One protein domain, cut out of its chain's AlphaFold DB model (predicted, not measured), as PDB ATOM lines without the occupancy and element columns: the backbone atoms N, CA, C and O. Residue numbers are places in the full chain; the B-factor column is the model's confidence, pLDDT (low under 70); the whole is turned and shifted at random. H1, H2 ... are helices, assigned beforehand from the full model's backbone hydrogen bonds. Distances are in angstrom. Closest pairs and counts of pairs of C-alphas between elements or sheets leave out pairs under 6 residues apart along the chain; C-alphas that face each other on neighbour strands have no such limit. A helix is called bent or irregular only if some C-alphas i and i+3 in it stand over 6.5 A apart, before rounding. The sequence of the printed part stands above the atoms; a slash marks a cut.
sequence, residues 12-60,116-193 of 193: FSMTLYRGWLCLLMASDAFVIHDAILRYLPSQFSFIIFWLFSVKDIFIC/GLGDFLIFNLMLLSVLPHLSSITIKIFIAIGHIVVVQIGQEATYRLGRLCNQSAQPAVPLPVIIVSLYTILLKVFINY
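Overview. This is residues 12 to 60 and 116 to 193 of the 193 residues of the protein "Hypothetical protein" of Rotaria socialis (UniProt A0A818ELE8). Four helices, H2 to H5, form an up-and-down bundle, each running against the one before it, with the short H3 nearest the middle. H1, sharply kinked near residue 29, covers one side, its residues 33 to 37 packing on the end of H3, while residues 163 to 168 stick out from the body. The printed part has 127 residues with five named helices, H1 to H5 in order, and no named strand; the class is all helix. It is compact, with a radius of gyration of the C-alphas of 14.9 A, and elongated, spanning 46 by 29 by 27 A.

Arrangement. H1, residues 12 to 39, has a kink of 77 degrees near residue 29; it is neither bent nor irregular, but only just, with C-alphas 28 and 31 6.2 A apart. H2, residues 42 to 60, and H1 meet only through their link. H3, residues 117 to 128, is the hub, touching the four other helices. H1 and H3 only just touch, with 3 pairs of C-alphas within 8 A, the closest being Leu 37 and Leu 128 at 7.4 A. H2 and H3 run opposite ways at a shallow tilt of 24 degrees, their closest C-alphas, Ser 45 and Met 126, 7.0 A apart. H4, residues 137 to 164, forms a helical hairpin with H3 at a steep tilt of 38 degrees; they only just touch, with 3 pairs of C-alphas within 8 A, the closest being Leu 127 and His 147 at 6.8 A. H5, residues 174 to 192, forms a helical hairpin with H4 at a shallow tilt of 27 degrees, the closest C-alphas being Gly 154 and Pro 176 at 4.1 A. H5 also touches H2, with the C-alphas of Ser 53 and Pro 174 closest at 4.7 A, and H3, with those of Phe 123 and Val 177 at 7.3 A. H1 and H4 are near each other; H1 and H5 are apart, as are H2 and H4. Each O i to N i+4 pair is within hydrogen-bond range in H4 and H5, against 21 of 24 in H1, 14 of 15 in H2 and 7 of 8 in H3.

Along the chain. H1 begins at C-alpha 12, (-19.767, -0.906, -23.432), and measures 33.9 A from first to last C-alpha. H2 measures 27.6 A, H3 16.4 A and H4 40.6 A. H5 measures 26.9 A and ends at C-alpha 192, (-42.736, 11.628, -44.561).

Size, cuts and confidence. The C-alphas farthest apart, Ser 135 and Asn 166, are 46.3 A apart. Residues 61 to 115 are not printed; C-alphas 60 and 116 are 14.6 A apart across this cut. No link printed whole is long. The mean pLDDT of the printed part is 72.4, with residues 12 to 43, 60, 116 to 118 and 163 to 173 under 70.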
ATOM      1  N   PHE A  12     -18.710  -1.901 -23.645       53.72
ATOM      2  CA  PHE A  12     -19.767  -0.906 -23.432       53.72
ATOM      3  C   PHE A  12     -19.201   0.429 -22.939       53.72
ATOM      4  O   PHE A  12     -19.519   1.472 -23.502       53.72
ATOM      5  N   SER A  13     -18.326   0.403 -21.928       53.38
ATOM      6  CA  SER A  13     -17.727   1.627 -21.386       53.38
ATOM      7  C   SER A  13     -16.816   2.320 -22.402       53.38
ATOM      8  O   SER A  13     -16.889   3.539 -22.547       53.38
ATOM      9  N   MET A  14     -16.029   1.565 -23.176       54.38
ATOM     10  CA  MET A  14     -15.134   2.128 -24.185       54.38
ATOM     11  C   MET A  14     -15.893   2.644 -25.414       54.38
ATOM     12  O   MET A  14     -15.537   3.697 -25.939       54.38
ATOM     13  N   THR A  15     -16.968   1.982 -25.848       59.50
ATOM     14  CA  THR A  15     -17.833   2.457 -26.942       59.50
ATOM     15  C   THR A  15     -18.635   3.684 -26.526       59.50
ATOM     16  O   THR A  15     -18.756   4.621 -27.310       59.50
ATOM     17  N   LEU A  16     -19.138   3.731 -25.290       61.09
ATOM     18  CA  LEU A  16     -19.868   4.888 -24.775       61.09
ATOM     19  C   LEU A  16     -18.934   6.093 -24.596       61.09
ATOM     20  O   LEU A  16     -19.282   7.197 -25.005       61.09
ATOM     21  N   TYR A  17     -17.715   5.865 -24.092       64.25
ATOM     22  CA  TYR A  17     -16.662   6.878 -24.006       64.25
ATOM     23  C   TYR A  17     -16.238   7.393 -25.387       64.25
ATOM     24  O   TYR A  17     -16.197   8.601 -25.600       64.25
ATOM     25  N   ARG A  18     -15.986   6.497 -26.351       60.12
ATOM     26  CA  ARG A  18     -15.662   6.868 -27.742       60.12
ATOM     27  C   ARG A  18     -16.820   7.593 -28.422       60.12
ATOM     28  O   ARG A  18     -16.577   8.550 -29.147       60.12
ATOM     29  N   GLY A  19     -18.062   7.187 -28.154       60.91
ATOM     30  CA  GLY A  19     -19.257   7.871 -28.637       60.91
ATOM     31  C   GLY A  19     -19.385   9.281 -28.081       60.91
ATOM     32  O   GLY A  19     -19.656  10.205 -28.839       60.91
ATOM     33  N   TRP A  20     -19.083   9.474 -26.799       65.25
ATOM     34  CA  TRP A  20     -19.023  10.794 -26.175       65.25
ATOM     35  C   TRP A  20     -17.886  11.666 -26.717       65.25
ATOM     36  O   TRP A  20     -18.106  12.828 -27.040       65.25
ATOM     37  N   LEU A  21     -16.683  11.112 -26.876       56.81
ATOM     38  CA  LEU A  21     -15.539  11.808 -27.476       56.81
ATOM     39  C   LEU A  21     -15.812  12.211 -28.923       56.81
ATOM     40  O   LEU A  21     -15.463  13.311 -29.338       56.81
ATOM     41  N   CYS A  22     -16.463  11.334 -29.682       59.59
ATOM     42  CA  CYS A  22     -16.871  11.618 -31.045       59.59
ATOM     43  C   CYS A  22     -17.980  12.670 -31.089       59.59
ATOM     44  O   CYS A  22     -17.899  13.551 -31.930       59.59
ATOM     45  N   LEU A  23     -18.948  12.656 -30.164       55.78
ATOM     46  CA  LEU A  23     -19.944  13.726 -30.018       55.78
ATOM     47  C   LEU A  23     -19.293  15.077 -29.672       55.78
ATOM     48  O   LEU A  23     -19.692  16.102 -30.216       55.78
ATOM     49  N   LEU A  24     -18.265  15.077 -28.819       55.62
ATOM     50  CA  LEU A  24     -17.500  16.275 -28.464       55.62
ATOM     51  C   LEU A  24     -16.677  16.803 -29.648       55.62
ATOM     52  O   LEU A  24     -16.742  17.989 -29.945       55.62
ATOM     53  N   MET A  25     -15.966  15.938 -30.379       52.53
ATOM     54  CA  MET A  25     -15.253  16.337 -31.604       52.53
ATOM     55  C   MET A  25     -16.214  16.720 -32.734       52.53
ATOM     56  O   MET A  25     -15.915  17.596 -33.546       52.53
ATOM     57  N   ALA A  26     -17.393  16.103 -32.760       52.25
ATOM     58  CA  ALA A  26     -18.461  16.462 -33.666       52.25
ATOM     59  C   ALA A  26     -19.012  17.854 -33.369       52.25
ATOM     60  O   ALA A  26     -19.569  18.406 -34.289       52.25
ATOM     61  N   SER A  27     -18.846  18.458 -32.186       51.66
ATOM     62  CA  SER A  27     -19.310  19.832 -31.908       51.66
ATOM     63  C   SER A  27     -18.672  20.869 -32.844       51.66
ATOM     64  O   SER A  27     -19.379  21.650 -33.478       51.66
ATOM     65  N   ASP A  28     -17.345  20.839 -32.995       48.94
ATOM     66  CA  ASP A  28     -16.623  21.751 -33.898       48.94
ATOM     67  C   ASP A  28     -16.667  21.250 -35.343       48.94
ATOM     68  O   ASP A  28     -16.828  22.021 -36.295       48.94
ATOM     69  N   ALA A  29     -16.613  19.927 -35.520       54.16
ATOM     70  CA  ALA A  29     -16.792  19.324 -36.826       54.16
ATOM     71  C   ALA A  29     -18.242  19.441 -37.326       54.16
ATOM     72  O   ALA A  29     -18.448  19.215 -38.510       54.16
ATOM     73  N   PHE A  30     -19.226  19.814 -36.497       54.03
ATOM     74  CA  PHE A  30     -20.643  19.930 -36.866       54.03
ATOM     75  C   PHE A  30     -20.825  21.043 -37.881       54.03
ATOM     76  O   PHE A  30     -21.647  20.910 -38.769       54.03
ATOM     77  N   VAL A  31     -20.033  22.115 -37.798       58.81
ATOM     78  CA  VAL A  31     -20.104  23.228 -38.755       58.81
ATOM     79  C   VAL A  31     -19.629  22.779 -40.141       58.81
ATOM     80  O   VAL A  31     -20.269  23.070 -41.150       58.81
ATOM     81  N   ILE A  32     -18.535  22.013 -40.197       56.00
ATOM     82  CA  ILE A  32     -17.972  21.492 -41.453       56.00
ATOM     83  C   ILE A  32     -18.802  20.312 -41.977       56.00
ATOM     84  O   ILE A  32     -19.049  20.220 -43.177       56.00
ATOM     85  N   HIS A  33     -19.283  19.430 -41.100       53.41
ATOM     86  CA  HIS A  33     -20.157  18.315 -41.455       53.41
ATOM     87  C   HIS A  33     -21.539  18.795 -41.886       53.41
ATOM     88  O   HIS A  33     -22.044  18.266 -42.862       53.41
ATOM     89  N   ASP A  34     -22.134  19.806 -41.247       52.25
ATOM     90  CA  ASP A  34     -23.392  20.418 -41.699       52.25
ATOM     91  C   ASP A  34     -23.211  21.038 -43.089       52.25
ATOM     92  O   ASP A  34     -24.068  20.868 -43.952       52.25
ATOM     93  N   ALA A  35     -22.057  21.658 -43.363       57.78
ATOM     94  CA  ALA A  35     -21.727  22.125 -44.705       57.78
ATOM     95  C   ALA A  35     -21.607  20.958 -45.703       57.78
ATOM     96  O   ALA A  35     -22.316  20.945 -46.703       57.78
ATOM     97  N   ILE A  36     -20.776  19.946 -45.433       61.34
ATOM     98  CA  ILE A  36     -20.570  18.796 -46.336       61.34
ATOM     99  C   ILE A  36     -21.872  18.009 -46.556       61.34
ATOM    100  O   ILE A  36     -22.185  17.629 -47.683       61.34
ATOM    101  N   LEU A  37     -22.655  17.787 -45.503       53.91
ATOM    102  CA  LEU A  37     -23.887  17.001 -45.541       53.91
ATOM    103  C   LEU A  37     -25.073  17.777 -46.118       53.91
ATOM    104  O   LEU A  37     -25.973  17.147 -46.663       53.91
ATOM    105  N   ARG A  38     -25.068  19.118 -46.093       57.97
ATOM    106  CA  ARG A  38     -26.011  19.911 -46.903       57.97
ATOM    107  C   ARG A  38     -25.795  19.707 -48.399       57.97
ATOM    108  O   ARG A  38     -26.761  19.760 -49.153       57.97
ATOM    109  N   TYR A  39     -24.553  19.483 -48.826       60.88
ATOM    110  CA  TYR A  39     -24.219  19.300 -50.242       60.88
ATOM    111  C   TYR A  39     -24.229  17.841 -50.695       60.88
ATOM    112  O   TYR A  39     -24.289  17.593 -51.898       60.88
ATOM    113  N   LEU A  40     -24.190  16.877 -49.772       64.44
ATOM    114  CA  LEU A  40     -24.249  15.460 -50.107       64.44
ATOM    115  C   LEU A  40     -25.693  14.950 -49.978       64.44
ATOM    116  O   LEU A  40     -26.199  14.827 -48.860       64.44
ATOM    117  N   PRO A  41     -26.372  14.600 -51.088       67.75
ATOM    118  CA  PRO A  41     -27.705  14.024 -51.017       67.75
ATOM    119  C   PRO A  41     -27.682  12.793 -50.117       67.75
ATOM    120  O   PRO A  41     -26.793  11.949 -50.235       67.75
ATOM    121  N   SER A  42     -28.692  12.638 -49.262       66.25
ATOM    122  CA  SER A  42     -28.771  11.485 -48.354       66.25
ATOM    123  C   SER A  42     -28.740  10.127 -49.074       66.25
ATOM    124  O   SER A  42     -28.490   9.120 -48.435       66.25
ATOM    125  N   GLN A  43     -28.976  10.078 -50.389       69.75
ATOM    126  CA  GLN A  43     -28.807   8.886 -51.230       69.75
ATOM    127  C   GLN A  43     -27.333   8.564 -51.536       69.75
ATOM    128  O   GLN A  43     -26.952   7.396 -51.579       69.75
ATOM    129  N   PHE A  44     -26.490   9.585 -51.709       73.38
ATOM    130  CA  PHE A  44     -25.056   9.418 -51.960       73.38
ATOM    131  C   PHE A  44     -24.324   8.869 -50.739       73.38
ATOM    132  O   PHE A  44     -23.415   8.056 -50.892       73.38
ATOM    133  N   SER A  45     -24.741   9.260 -49.531       70.75
ATOM    134  CA  SER A  45     -24.165   8.708 -48.306       70.75
ATOM    135  C   SER A  45     -24.419   7.198 -48.215       70.75
ATOM    136  O   SER A  45     -23.469   6.450 -48.010       70.75
ATOM    137  N   PHE A  46     -25.638   6.719 -48.511       71.94
ATOM    138  CA  PHE A  46     -25.925   5.277 -48.600       71.94
ATOM    139  C   PHE A  46     -25.011   4.552 -49.583       71.94
ATOM    140  O   PHE A  46     -24.448   3.523 -49.224       71.94
ATOM    141  N   ILE A  47     -24.836   5.079 -50.797       77.81
ATOM    142  CA  ILE A  47     -23.968   4.449 -51.803       77.81
ATOM    143  C   ILE A  47     -22.539   4.312 -51.267       77.81
ATOM    144  O   ILE A  47     -21.949   3.239 -51.361       77.81
ATOM    145  N   ILE A  48     -22.002   5.367 -50.651       77.44
ATOM    146  CA  ILE A  48     -20.664   5.344 -50.052       77.44
ATOM    147  C   ILE A  48     -20.583   4.282 -48.947       77.44
ATOM    148  O   ILE A  48     -19.641   3.493 -48.934       77.44
ATOM    149  N   PHE A  49     -21.576   4.200 -48.059       75.12
ATOM    150  CA  PHE A  49     -21.578   3.211 -46.977       75.12
ATOM    151  C   PHE A  49     -21.653   1.776 -47.487       75.12
ATOM    152  O   PHE A  49     -20.904   0.925 -47.016       75.12
ATOM    153  N   TRP A  50     -22.479   1.520 -48.502       78.88
ATOM    154  CA  TRP A  50     -22.531   0.218 -49.160       78.88
ATOM    155  C   TRP A  50     -21.192  -0.140 -49.809       78.88
ATOM    156  O   TRP A  50     -20.730  -1.268 -49.650       78.88
ATOM    157  N   LEU A  51     -20.518   0.809 -50.467       81.88
ATOM    158  CA  LEU A  51     -19.179   0.586 -51.024       81.88
ATOM    159  C   LEU A  51     -18.148   0.245 -49.937       81.88
ATOM    160  O   LEU A  51     -17.336  -0.659 -50.140       81.88
ATOM    161  N   PHE A  52     -18.196   0.906 -48.776       78.75
ATOM    162  CA  PHE A  52     -17.336   0.571 -47.636       78.75
ATOM    163  C   PHE A  52     -17.636  -0.820 -47.070       78.75
ATOM    164  O   PHE A  52     -16.700  -1.585 -46.848       78.75
ATOM    165  N   SER A  53     -18.910  -1.189 -46.899       79.12
ATOM    166  CA  SER A  53     -19.291  -2.536 -46.456       79.12
ATOM    167  C   SER A  53     -18.835  -3.615 -47.435       79.12
ATOM    168  O   SER A  53     -18.286  -4.630 -47.019       79.12
ATOM    169  N   VAL A  54     -19.021  -3.393 -48.739       80.00
ATOM    170  CA  VAL A  54     -18.572  -4.320 -49.784       80.00
ATOM    171  C   VAL A  54     -17.050  -4.455 -49.755       80.00
ATOM    172  O   VAL A  54     -16.539  -5.572 -49.753       80.00
ATOM    173  N   LYS A  55     -16.317  -3.340 -49.659       80.75
ATOM    174  CA  LYS A  55     -14.855  -3.346 -49.514       80.75
ATOM    175  C   LYS A  55     -14.408  -4.148 -48.287       80.75
ATOM    176  O   LYS A  55     -13.476  -4.936 -48.411       80.75
ATOM    177  N   ASP A  56     -15.061  -3.973 -47.140       73.69
ATOM    178  CA  ASP A  56     -14.730  -4.691 -45.900       73.69
ATOM    179  C   ASP A  56     -14.956  -6.206 -46.046       73.69
ATOM    180  O   ASP A  56     -14.096  -7.013 -45.694       73.69
ATOM    181  N   ILE A  57     -16.052  -6.609 -46.701       76.88
ATOM    182  CA  ILE A  57     -16.302  -8.015 -47.058       76.88
ATOM    183  C   ILE A  57     -15.170  -8.557 -47.936       76.88
ATOM    184  O   ILE A  57     -14.627  -9.622 -47.640       76.88
ATOM    185  N   PHE A  58     -14.780  -7.833 -48.990       76.81
ATOM    186  CA  PHE A  58     -13.687  -8.259 -49.864       76.81
ATOM    187  C   PHE A  58     -12.362  -8.380 -49.107       76.81
ATOM    188  O   PHE A  58     -11.665  -9.376 -49.280       76.81
ATOM    189  N   ILE A  59     -12.031  -7.426 -48.233       71.69
ATOM    190  CA  ILE A  59     -10.809  -7.468 -47.418       71.69
ATOM    191  C   ILE A  59     -10.831  -8.646 -46.441       71.69
ATOM    192  O   ILE A  59      -9.795  -9.266 -46.231       71.69
ATOM    193  N   CYS A  60     -11.979  -9.009 -45.870       66.38
ATOM    194  CA  CYS A  60     -12.069 -10.171 -44.986       66.38
ATOM    195  C   CYS A  60     -12.075 -11.512 -45.736       66.38
ATOM    196  O   CYS A  60     -11.623 -12.520 -45.188       66.38
ATOM    197  N   GLY A 116     -12.287   0.270 -35.807       63.16
ATOM    198  CA  GLY A 116     -11.569   1.459 -36.225       63.16
ATOM    199  C   GLY A 116     -12.390   2.708 -35.925       63.16
ATOM    200  O   GLY A 116     -13.617   2.706 -36.020       63.16
ATOM    201  N   LEU A 117     -11.719   3.823 -35.619       65.31
ATOM    202  CA  LEU A 117     -12.375   5.139 -35.563       65.31
ATOM    203  C   LEU A 117     -13.120   5.456 -36.876       65.31
ATOM    204  O   LEU A 117     -14.132   6.151 -36.848       65.31
ATOM    205  N   GLY A 118     -12.655   4.904 -38.003       69.25
ATOM    206  CA  GLY A 118     -13.314   5.009 -39.306       69.25
ATOM    207  C   GLY A 118     -14.701   4.361 -39.350       69.25
ATOM    208  O   GLY A 118     -15.629   4.977 -39.867       69.25
ATOM    209  N   ASP A 119     -14.875   3.184 -38.744       71.75
ATOM    210  CA  ASP A 119     -16.172   2.492 -38.702       71.75
ATOM    211  C   ASP A 119     -17.169   3.299 -37.868       71.75
ATOM    212  O   ASP A 119     -18.318   3.508 -38.256       71.75
ATOM    213  N   PHE A 120     -16.695   3.845 -36.745       70.31
ATOM    214  CA  PHE A 120     -17.497   4.718 -35.898       70.31
ATOM    215  C   PHE A 120     -17.915   5.999 -36.631       70.31
ATOM    216  O   PHE A 120     -19.079   6.400 -36.568       70.31
ATOM    217  N   LEU A 121     -16.993   6.624 -37.367       74.31
ATOM    218  CA  LEU A 121     -17.282   7.811 -38.168       74.31
ATOM    219  C   LEU A 121     -18.355   7.521 -39.227       74.31
ATOM    220  O   LEU A 121     -19.299   8.296 -39.369       74.31
ATOM    221  N   ILE A 122     -18.255   6.376 -39.908       73.44
ATOM    222  CA  ILE A 122     -19.231   5.921 -40.905       73.44
ATOM    223  C   ILE A 122     -20.645   5.862 -40.309       73.44
ATOM    224  O   ILE A 122     -21.579   6.428 -40.884       73.44
ATOM    225  N   PHE A 123     -20.812   5.265 -39.126       74.81
ATOM    226  CA  PHE A 123     -22.130   5.182 -38.488       74.81
ATOM    227  C   PHE A 123     -22.687   6.550 -38.089       74.81
ATOM    228  O   PHE A 123     -23.890   6.780 -38.213       74.81
ATOM    229  N   ASN A 124     -21.844   7.479 -37.636       75.94
ATOM    230  CA  ASN A 124     -22.296   8.817 -37.249       75.94
ATOM    231  C   ASN A 124     -22.669   9.680 -38.458       75.94
ATOM    232  O   ASN A 124     -23.638  10.435 -38.394       75.94
ATOM    233  N   LEU A 125     -21.976   9.526 -39.590       75.25
ATOM    234  CA  LEU A 125     -22.325  10.223 -40.830       75.25
ATOM    235  C   LEU A 125     -23.733   9.852 -41.332       75.25
ATOM    236  O   LEU A 125     -24.437  10.717 -41.855       75.25
ATOM    237  N   MET A 126     -24.186   8.605 -41.128       74.69
ATOM    238  CA  MET A 126     -25.572   8.214 -41.436       74.69
ATOM    239  C   MET A 126     -26.589   9.008 -40.615       74.69
ATOM    240  O   MET A 126     -27.530   9.559 -41.185       74.69
ATOM    241  N   LEU A 127     -26.376   9.123 -39.302       79.12
ATOM    242  CA  LEU A 127     -27.251   9.888 -38.410       79.12
ATOM    243  C   LEU A 127     -27.303  11.368 -38.802       79.12
ATOM    244  O   LEU A 127     -28.380  11.964 -38.897       79.12
ATOM    245  N   LEU A 128     -26.138  11.950 -39.083       75.94
ATOM    246  CA  LEU A 128     -26.027  13.350 -39.478       75.94
ATOM    247  C   LEU A 128     -26.716  13.646 -40.819       75.94
ATOM    248  O   LEU A 128     -27.104  14.784 -41.048       75.94
ATOM    249  N   SER A 129     -26.945  12.650 -41.681       74.69
ATOM    250  CA  SER A 129     -27.713  12.840 -42.923       74.69
ATOM    251  C   SER A 129     -29.230  12.973 -42.711       74.69
ATOM    252  O   SER A 129     -29.940  13.416 -43.611       74.69
ATOM    253  N   VAL A 130     -29.744  12.589 -41.536       73.69
ATOM    254  CA  VAL A 130     -31.181  12.631 -41.208       73.69
ATOM    255  C   VAL A 130     -31.520  13.832 -40.328       73.69
ATOM    256  O   VAL A 130     -32.568  14.456 -40.499       73.69
ATOM    257  N   LEU A 131     -30.620  14.185 -39.406       80.38
ATOM    258  CA  LEU A 131     -30.813  15.255 -38.421       80.38
ATOM    259  C   LEU A 131     -31.216  16.633 -39.000       80.38
ATOM    260  O   LEU A 131     -32.048  17.294 -38.368       80.38
ATOM    261  N   PRO A 132     -30.703  17.092 -40.161       77.44
ATOM    262  CA  PRO A 132     -31.062  18.393 -40.731       77.44
ATOM    263  C   PRO A 132     -32.535  18.511 -41.130       77.44
ATOM    264  O   PRO A 132     -33.080  19.610 -41.124       77.44
ATOM    265  N   HIS A 133     -33.198  17.393 -41.436       76.75
ATOM    266  CA  HIS A 133     -34.593  17.378 -41.891       76.75
ATOM    267  C   HIS A 133     -35.616  17.525 -40.753       76.75
ATOM    268  O   HIS A 133     -36.816  17.579 -41.001       76.75
ATOM    269  N   LEU A 134     -35.157  17.602 -39.504       80.19
ATOM    270  CA  LEU A 134     -36.008  17.684 -38.322       80.19
ATOM    271  C   LEU A 134     -36.054  19.122 -37.792       80.19
ATOM    272  O   LEU A 134     -35.018  19.762 -37.610       80.19
ATOM    273  N   SER A 135     -37.249  19.628 -37.487       82.50
ATOM    274  CA  SER A 135     -37.444  20.985 -36.948       82.50
ATOM    275  C   SER A 135     -37.263  21.062 -35.427       82.50
ATOM    276  O   SER A 135     -36.763  22.058 -34.910       82.50
ATOM    277  N   SER A 136     -37.625  20.002 -34.699       88.19
ATOM    278  CA  SER A 136     -37.608  19.975 -33.232       88.19
ATOM    279  C   SER A 136     -36.320  19.380 -32.666       88.19
ATOM    280  O   SER A 136     -35.917  18.273 -33.034       88.19
ATOM    281  N   ILE A 137     -35.705  20.082 -31.708       84.31
ATOM    282  CA  ILE A 137     -34.499  19.613 -31.012       84.31
ATOM    283  C   ILE A 137     -34.766  18.347 -30.183       84.31
ATOM    284  O   ILE A 137     -33.931  17.448 -30.156       84.31
ATOM    285  N   THR A 138     -35.955  18.219 -29.589       86.19
ATOM    286  CA  THR A 138     -36.350  17.035 -28.812       86.19
ATOM    287  C   THR A 138     -36.388  15.788 -29.691       86.19
ATOM    288  O   THR A 138     -35.873  14.739 -29.311       86.19
ATOM    289  N   ILE A 139     -36.937  15.916 -30.904       85.12
ATOM    290  CA  ILE A 139     -37.013  14.817 -31.874       85.12
ATOM    291  C   ILE A 139     -35.608  14.435 -32.363       85.12
ATOM    292  O   ILE A 139     -35.295  13.250 -32.449       85.12
ATOM    293  N   LYS A 140     -34.730  15.422 -32.603       82.06
ATOM    294  CA  LYS A 140     -33.318  15.183 -32.957       82.06
ATOM    295  C   LYS A 140     -32.587  14.362 -31.897       82.06
ATOM    296  O   LYS A 140     -31.916  13.396 -32.243       82.06
ATOM    297  N   ILE A 141     -32.741  14.723 -30.622       81.25
ATOM    298  CA  ILE A 141     -32.117  14.001 -29.503       81.25
ATOM    299  C   ILE A 141     -32.639  12.563 -29.438       81.25
ATOM    300  O   ILE A 141     -31.849  11.630 -29.325       81.25
ATOM    301  N   PHE A 142     -33.955  12.368 -29.567       85.75
ATOM    302  CA  PHE A 142     -34.554  11.035 -29.506       85.75
ATOM    303  C   PHE A 142     -34.069  10.125 -30.645       85.75
ATOM    304  O   PHE A 142     -33.707   8.972 -30.414       85.75
ATOM    305  N   ILE A 143     -33.985  10.662 -31.866       85.00
ATOM    306  CA  ILE A 143     -33.459   9.948 -33.038       85.00
ATOM    307  C   ILE A 143     -31.968   9.635 -32.884       85.00
ATOM    308  O   ILE A 143     -31.548   8.525 -33.199       85.00
ATOM    309  N   ALA A 144     -31.171  10.566 -32.354       81.94
ATOM    310  CA  ALA A 144     -29.755  10.323 -32.098       81.94
ATOM    311  C   ALA A 144     -29.538   9.182 -31.093       81.94
ATOM    312  O   ALA A 144     -28.714   8.300 -31.332       81.94
ATOM    313  N   ILE A 145     -30.315   9.152 -30.007       83.81
ATOM    314  CA  ILE A 145     -30.269   8.064 -29.022       83.81
ATOM    315  C   ILE A 145     -30.678   6.739 -29.675       83.81
ATOM    316  O   ILE A 145     -29.961   5.749 -29.539       83.81
ATOM    317  N   GLY A 146     -31.788   6.723 -30.422       85.12
ATOM    318  CA  GLY A 146     -32.251   5.530 -31.137       85.12
ATOM    319  C   GLY A 146     -31.193   4.978 -32.093       85.12
ATOM    320  O   GLY A 146     -30.922   3.780 -32.092       85.12
ATOM    321  N   HIS A 147     -30.523   5.852 -32.839       85.75
ATOM    322  CA  HIS A 147     -29.437   5.474 -33.738       85.75
ATOM    323  C   HIS A 147     -28.247   4.847 -33.007       85.75
ATOM    324  O   HIS A 147     -27.758   3.803 -33.428       85.75
ATOM    325  N   ILE A 148     -27.801   5.435 -31.890       81.25
ATOM    326  CA  ILE A 148     -26.705   4.878 -31.076       81.25
ATOM    327  C   ILE A 148     -27.056   3.465 -30.599       81.25
ATOM    328  O   ILE A 148     -26.230   2.557 -30.704       81.25
ATOM    329  N   VAL A 149     -28.285   3.264 -30.117       83.94
ATOM    330  CA  VAL A 149     -28.772   1.949 -29.674       83.94
ATOM    331  C   VAL A 149     -28.735   0.943 -30.826       83.94
ATOM    332  O   VAL A 149     -28.237  -0.168 -30.662       83.94
ATOM    333  N   VAL A 150     -29.199   1.335 -32.013       86.62
ATOM    334  CA  VAL A 150     -29.210   0.475 -33.204       86.62
ATOM    335  C   VAL A 150     -27.795   0.096 -33.653       86.62
ATOM    336  O   VAL A 150     -27.542  -1.070 -33.955       86.62
ATOM    337  N   VAL A 151     -26.853   1.045 -33.645       83.00
ATOM    338  CA  VAL A 151     -25.436   0.780 -33.947       83.00
ATOM    339  C   VAL A 151     -24.852  -0.228 -32.955       83.00
ATOM    340  O   VAL A 151     -24.196  -1.181 -33.376       83.00
ATOM    341  N   GLN A 152     -25.123  -0.066 -31.654       82.00
ATOM    342  CA  GLN A 152     -24.651  -1.000 -30.626       82.00
ATOM    343  C   GLN A 152     -25.223  -2.406 -30.815       82.00
ATOM    344  O   GLN A 152     -24.479  -3.379 -30.725       82.00
ATOM    345  N   ILE A 153     -26.516  -2.522 -31.136       83.38
ATOM    346  CA  ILE A 153     -27.142  -3.814 -31.453       83.38
ATOM    347  C   ILE A 153     -26.439  -4.464 -32.647       83.38
ATOM    348  O   ILE A 153     -26.143  -5.657 -32.605       83.38
ATOM    349  N   GLY A 154     -26.131  -3.693 -33.693       84.88
ATOM    350  CA  GLY A 154     -25.412  -4.207 -34.855       84.88
ATOM    351  C   GLY A 154     -23.999  -4.685 -34.528       84.88
ATOM    352  O   GLY A 154     -23.597  -5.763 -34.968       84.88
ATOM    353  N   GLN A 155     -23.251  -3.923 -33.730       81.31
ATOM    354  CA  GLN A 155     -21.905  -4.302 -33.289       81.31
ATOM    355  C   GLN A 155     -21.926  -5.569 -32.427       81.31
ATOM    356  O   GLN A 155     -21.160  -6.495 -32.682       81.31
ATOM    357  N   GLU A 156     -22.847  -5.650 -31.466       81.31
ATOM    358  CA  GLU A 156     -23.025  -6.824 -30.609       81.31
ATOM    359  C   GLU A 156     -23.440  -8.057 -31.424       81.31
ATOM    360  O   GLU A 156     -22.909  -9.149 -31.224       81.31
ATOM    361  N   ALA A 157     -24.347  -7.895 -32.393       80.94
ATOM    362  CA  ALA A 157     -24.741  -8.973 -33.294       80.94
ATOM    363  C   ALA A 157     -23.552  -9.479 -34.121       80.94
ATOM    364  O   ALA A 157     -23.378 -10.686 -34.270       80.94
ATOM    365  N   THR A 158     -22.702  -8.567 -34.598       81.25
ATOM    366  CA  THR A 158     -21.487  -8.906 -35.358       81.25
ATOM    367  C   THR A 158     -20.488  -9.655 -34.486       81.25
ATOM    368  O   THR A 158     -19.950 -10.677 -34.900       81.25
ATOM    369  N   TYR A 159     -20.292  -9.207 -33.246       77.06
ATOM    370  CA  TYR A 159     -19.427  -9.877 -32.281       77.06
ATOM    371  C   TYR A 159     -19.911 -11.301 -31.965       77.06
ATOM    372  O   TYR A 159     -19.142 -12.264 -32.044       77.06
ATOM    373  N   ARG A 160     -21.209 -11.460 -31.673       75.94
ATOM    374  CA  ARG A 160     -21.811 -12.776 -31.419       75.94
ATOM    375  C   ARG A 160     -21.721 -13.691 -32.628       75.94
ATOM    376  O   ARG A 160     -21.412 -14.867 -32.462       75.94
ATOM    377  N   LEU A 161     -21.961 -13.167 -33.828       76.94
ATOM    378  CA  LEU A 161     -21.832 -13.927 -35.067       76.94
ATOM    379  C   LEU A 161     -20.378 -14.361 -35.304       76.94
ATOM    380  O   LEU A 161     -20.146 -15.508 -35.680       76.94
ATOM    381  N   GLY A 162     -19.407 -13.492 -35.010       71.31
ATOM    382  CA  GLY A 162     -17.974 -13.801 -35.038       71.31
ATOM    383  C   GLY A 162     -17.636 -15.008 -34.180       71.31
ATOM    384  O   GLY A 162     -17.019 -15.964 -34.658       71.31
ATOM    385  N   ARG A 163     -18.135 -14.997 -32.940       68.69
ATOM    386  CA  ARG A 163     -17.963 -16.099 -31.994       68.69
ATOM    387  C   ARG A 163     -18.665 -17.379 -32.456       68.69
ATOM    388  O   ARG A 163     -18.055 -18.438 -32.424       68.69
ATOM    389  N   LEU A 164     -19.920 -17.295 -32.904       64.31
ATOM    390  CA  LEU A 164     -20.704 -18.461 -33.341       64.31
ATOM    391  C   LEU A 164     -20.103 -19.159 -34.561       64.31
ATOM    392  O   LEU A 164     -20.167 -20.379 -34.672       64.31
ATOM    393  N   CYS A 165     -19.514 -18.400 -35.481       66.12
ATOM    394  CA  CYS A 165     -18.903 -18.966 -36.675       66.12
ATOM    395  C   CYS A 165     -17.475 -19.490 -36.442       66.12
ATOM    396  O   CYS A 165     -16.864 -19.942 -37.410       66.12
ATOM    397  N   ASN A 166     -16.924 -19.410 -35.219       62.62
ATOM    398  CA  ASN A 166     -15.516 -19.712 -34.914       62.62
ATOM    399  C   ASN A 166     -14.536 -19.032 -35.894       62.62
ATOM    400  O   ASN A 166     -13.503 -19.591 -36.259       62.62
ATOM    401  N   GLN A 167     -14.875 -17.832 -36.375       58.78
ATOM    402  CA  GLN A 167     -14.042 -17.112 -37.335       58.78
ATOM    403  C   GLN A 167     -13.200 -16.073 -36.603       58.78
ATOM    404  O   GLN A 167     -13.737 -15.163 -35.982       58.78
ATOM    405  N   SER A 168     -11.877 -16.168 -36.753       56.03
ATOM    406  CA  SER A 168     -10.912 -15.217 -36.182       56.03
ATOM    407  C   SER A 168     -11.015 -13.800 -36.764       56.03
ATOM    408  O   SER A 168     -10.525 -12.853 -36.159       56.03
ATOM    409  N   ALA A 169     -11.669 -13.638 -37.919       59.34
ATOM    410  CA  ALA A 169     -11.943 -12.341 -38.525       59.34
ATOM    411  C   ALA A 169     -13.291 -12.368 -39.255       59.34
ATOM    412  O   ALA A 169     -13.451 -13.079 -40.255       59.34
ATOM    413  N   GLN A 170     -14.257 -11.592 -38.768       66.19
ATOM    414  CA  GLN A 170     -15.473 -11.253 -39.503       66.19
ATOM    415  C   GLN A 170     -15.432  -9.788 -39.928       66.19
ATOM    416  O   GLN A 170     -14.852  -8.974 -39.209       66.19
ATOM    417  N   PRO A 171     -16.040  -9.452 -41.077       66.62
ATOM    418  CA  PRO A 171     -16.164  -8.063 -41.477       66.62
ATOM    419  C   PRO A 171     -17.025  -7.339 -40.435       66.62
ATOM    420  O   PRO A 171     -18.151  -7.751 -40.144       66.62
ATOM    421  N   ALA A 172     -16.459  -6.298 -39.827       65.44
ATOM    422  CA  ALA A 172     -17.060  -5.593 -38.696       65.44
ATOM    423  C   ALA A 172     -18.132  -4.587 -39.146       65.44
ATOM    424  O   ALA A 172     -19.008  -4.204 -38.373       65.44
ATOM    425  N   VAL A 173     -18.059  -4.157 -40.406       65.19
ATOM    426  CA  VAL A 173     -18.849  -3.060 -40.971       65.19
ATOM    427  C   VAL A 173     -20.195  -3.482 -41.588       65.19
ATOM    428  O   VAL A 173     -21.159  -2.731 -41.439       65.19
ATOM    429  N   PRO A 174     -20.358  -4.635 -42.269       76.31
ATOM    430  CA  PRO A 174     -21.553  -4.894 -43.075       76.31
ATOM    431  C   PRO A 174     -22.834  -5.037 -42.262       76.31
ATOM    432  O   PRO A 174     -23.847  -4.428 -42.598       76.31
ATOM    433  N   LEU A 175     -22.803  -5.831 -41.190       79.06
ATOM    434  CA  LEU A 175     -24.007  -6.123 -40.419       79.06
ATOM    435  C   LEU A 175     -24.540  -4.878 -39.685       79.06
ATOM    436  O   LEU A 175     -25.738  -4.602 -39.809       79.06
ATOM    437  N   PRO A 176     -23.704  -4.059 -39.015       79.25
ATOM    438  CA  PRO A 176     -24.178  -2.804 -38.452       79.25
ATOM    439  C   PRO A 176     -24.658  -1.831 -39.537       79.25
ATOM    440  O   PRO A 176     -25.692  -1.197 -39.342       79.25
ATOM    441  N   VAL A 177     -23.992  -1.745 -40.701       80.50
ATOM    442  CA  VAL A 177     -24.455  -0.884 -41.807       80.50
ATOM    443  C   VAL A 177     -25.835  -1.309 -42.309       80.50
ATOM    444  O   VAL A 177     -26.678  -0.442 -42.525       80.50
ATOM    445  N   ILE A 178     -26.114  -2.608 -42.457       82.81
ATOM    446  CA  ILE A 178     -27.437  -3.100 -42.882       82.81
ATOM    447  C   ILE A 178     -28.512  -2.698 -41.869       82.81
ATOM    448  O   ILE A 178     -29.532  -2.122 -42.248       82.81
ATOM    449  N   ILE A 179     -28.277  -2.959 -40.581       83.88
ATOM    450  CA  ILE A 179     -29.247  -2.674 -39.516       83.88
ATOM    451  C   ILE A 179     -29.506  -1.162 -39.422       83.88
ATOM    452  O   ILE A 179     -30.660  -0.728 -39.390       83.88
ATOM    453  N   VAL A 180     -28.450  -0.347 -39.450       82.31
ATOM    454  CA  VAL A 180     -28.550   1.120 -39.423       82.31
ATOM    455  C   VAL A 180     -29.227   1.656 -40.688       82.31
ATOM    456  O   VAL A 180     -30.023   2.596 -40.611       82.31
ATOM    457  N   SER A 181     -28.981   1.044 -41.849       82.62
ATOM    458  CA  SER A 181     -29.642   1.413 -43.104       82.62
ATOM    459  C   SER A 181     -31.143   1.161 -43.041       82.62
ATOM    460  O   SER A 181     -31.923   2.049 -43.382       82.62
ATOM    461  N   LEU A 182     -31.555  -0.018 -42.565       87.81
ATOM    462  CA  LEU A 182     -32.965  -0.368 -42.387       87.81
ATOM    463  C   LEU A 182     -33.652   0.576 -41.398       87.81
ATOM    464  O   LEU A 182     -34.715   1.111 -41.710       87.81
ATOM    465  N   TYR A 183     -33.017   0.848 -40.255       87.50
ATOM    466  CA  TYR A 183     -33.501   1.836 -39.290       87.50
ATOM    467  C   TYR A 183     -33.690   3.216 -39.933       87.50
ATOM    468  O   TYR A 183     -34.743   3.831 -39.780       87.50
ATOM    469  N   THR A 184     -32.711   3.676 -40.715       81.31
ATOM    470  CA  THR A 184     -32.773   4.982 -41.383       81.31
ATOM    471  C   THR A 184     -33.885   5.049 -42.433       81.31
ATOM    472  O   THR A 184     -34.566   6.069 -42.543       81.31
ATOM    473  N   ILE A 185     -34.094   3.978 -43.207       84.06
ATOM    474  CA  ILE A 185     -35.177   3.896 -44.199       84.06
ATOM    475  C   ILE A 185     -36.534   3.958 -43.499       84.06
ATOM    476  O   ILE A 185     -37.365   4.781 -43.876       84.06
ATOM    477  N   LEU A 186     -36.737   3.144 -42.459       86.38
ATOM    478  CA  LEU A 186     -37.966   3.157 -41.665       86.38
ATOM    479  C   LEU A 186     -38.220   4.548 -41.085       86.38
ATOM    480  O   LEU A 186     -39.312   5.086 -41.230       86.38
ATOM    481  N   LEU A 187     -37.190   5.170 -40.510       84.25
ATOM    482  CA  LEU A 187     -37.282   6.512 -39.952       84.25
ATOM    483  C   LEU A 187     -37.685   7.554 -41.007       84.25
ATOM    484  O   LEU A 187     -38.550   8.385 -40.742       84.25
ATOM    485  N   LYS A 188     -37.123   7.491 -42.222       80.31
ATOM    486  CA  LYS A 188     -37.543   8.365 -43.330       80.31
ATOM    487  C   LYS A 188     -38.992   8.129 -43.741       80.31
ATOM    488  O   LYS A 188     -39.678   9.098 -44.048       80.31
ATOM    489  N   VAL A 189     -39.456   6.880 -43.764       84.62
ATOM    490  CA  VAL A 189     -40.864   6.570 -44.055       84.62
ATOM    491  C   VAL A 189     -41.770   7.195 -42.992       84.62
ATOM    492  O   VAL A 189     -42.719   7.877 -43.356       84.62
ATOM    493  N   PHE A 190     -41.432   7.060 -41.707       84.25
ATOM    494  CA  PHE A 190     -42.202   7.652 -40.605       84.25
ATOM    495  C   PHE A 190     -42.212   9.184 -40.599       84.25
ATOM    496  O   PHE A 190     -43.190   9.764 -40.155       84.25
ATOM    497  N   ILE A 191     -41.141   9.844 -41.049       81.06
ATOM    498  CA  ILE A 191     -41.076  11.317 -41.092       81.06
ATOM    499  C   ILE A 191     -41.890  11.895 -42.261       81.06
ATOM    500  O   ILE A 191     -42.380  13.015 -42.161       81.06
ATOM    501  N   ASN A 192     -41.992  11.169 -43.380       76.25
ATOM    502  CA  ASN A 192     -42.736  11.628 -44.561       76.25
ATOM    503  C   ASN A 192     -44.235  11.288 -44.517       76.25
ATOM    504  O   ASN A 192     -44.973  11.775 -45.373       76.25
ATOM    505  N   TYR A 193     -44.653  10.429 -43.586       75.88
ATOM    506  CA  TYR A 193     -46.053  10.086 -43.334       75.88
ATOM    507  C   TYR A 193     -46.662  11.058 -42.320       75.88
ATOM    508  O   TYR A 193     -47.824  11.469 -42.527       75.88
TER     509      TYR A 193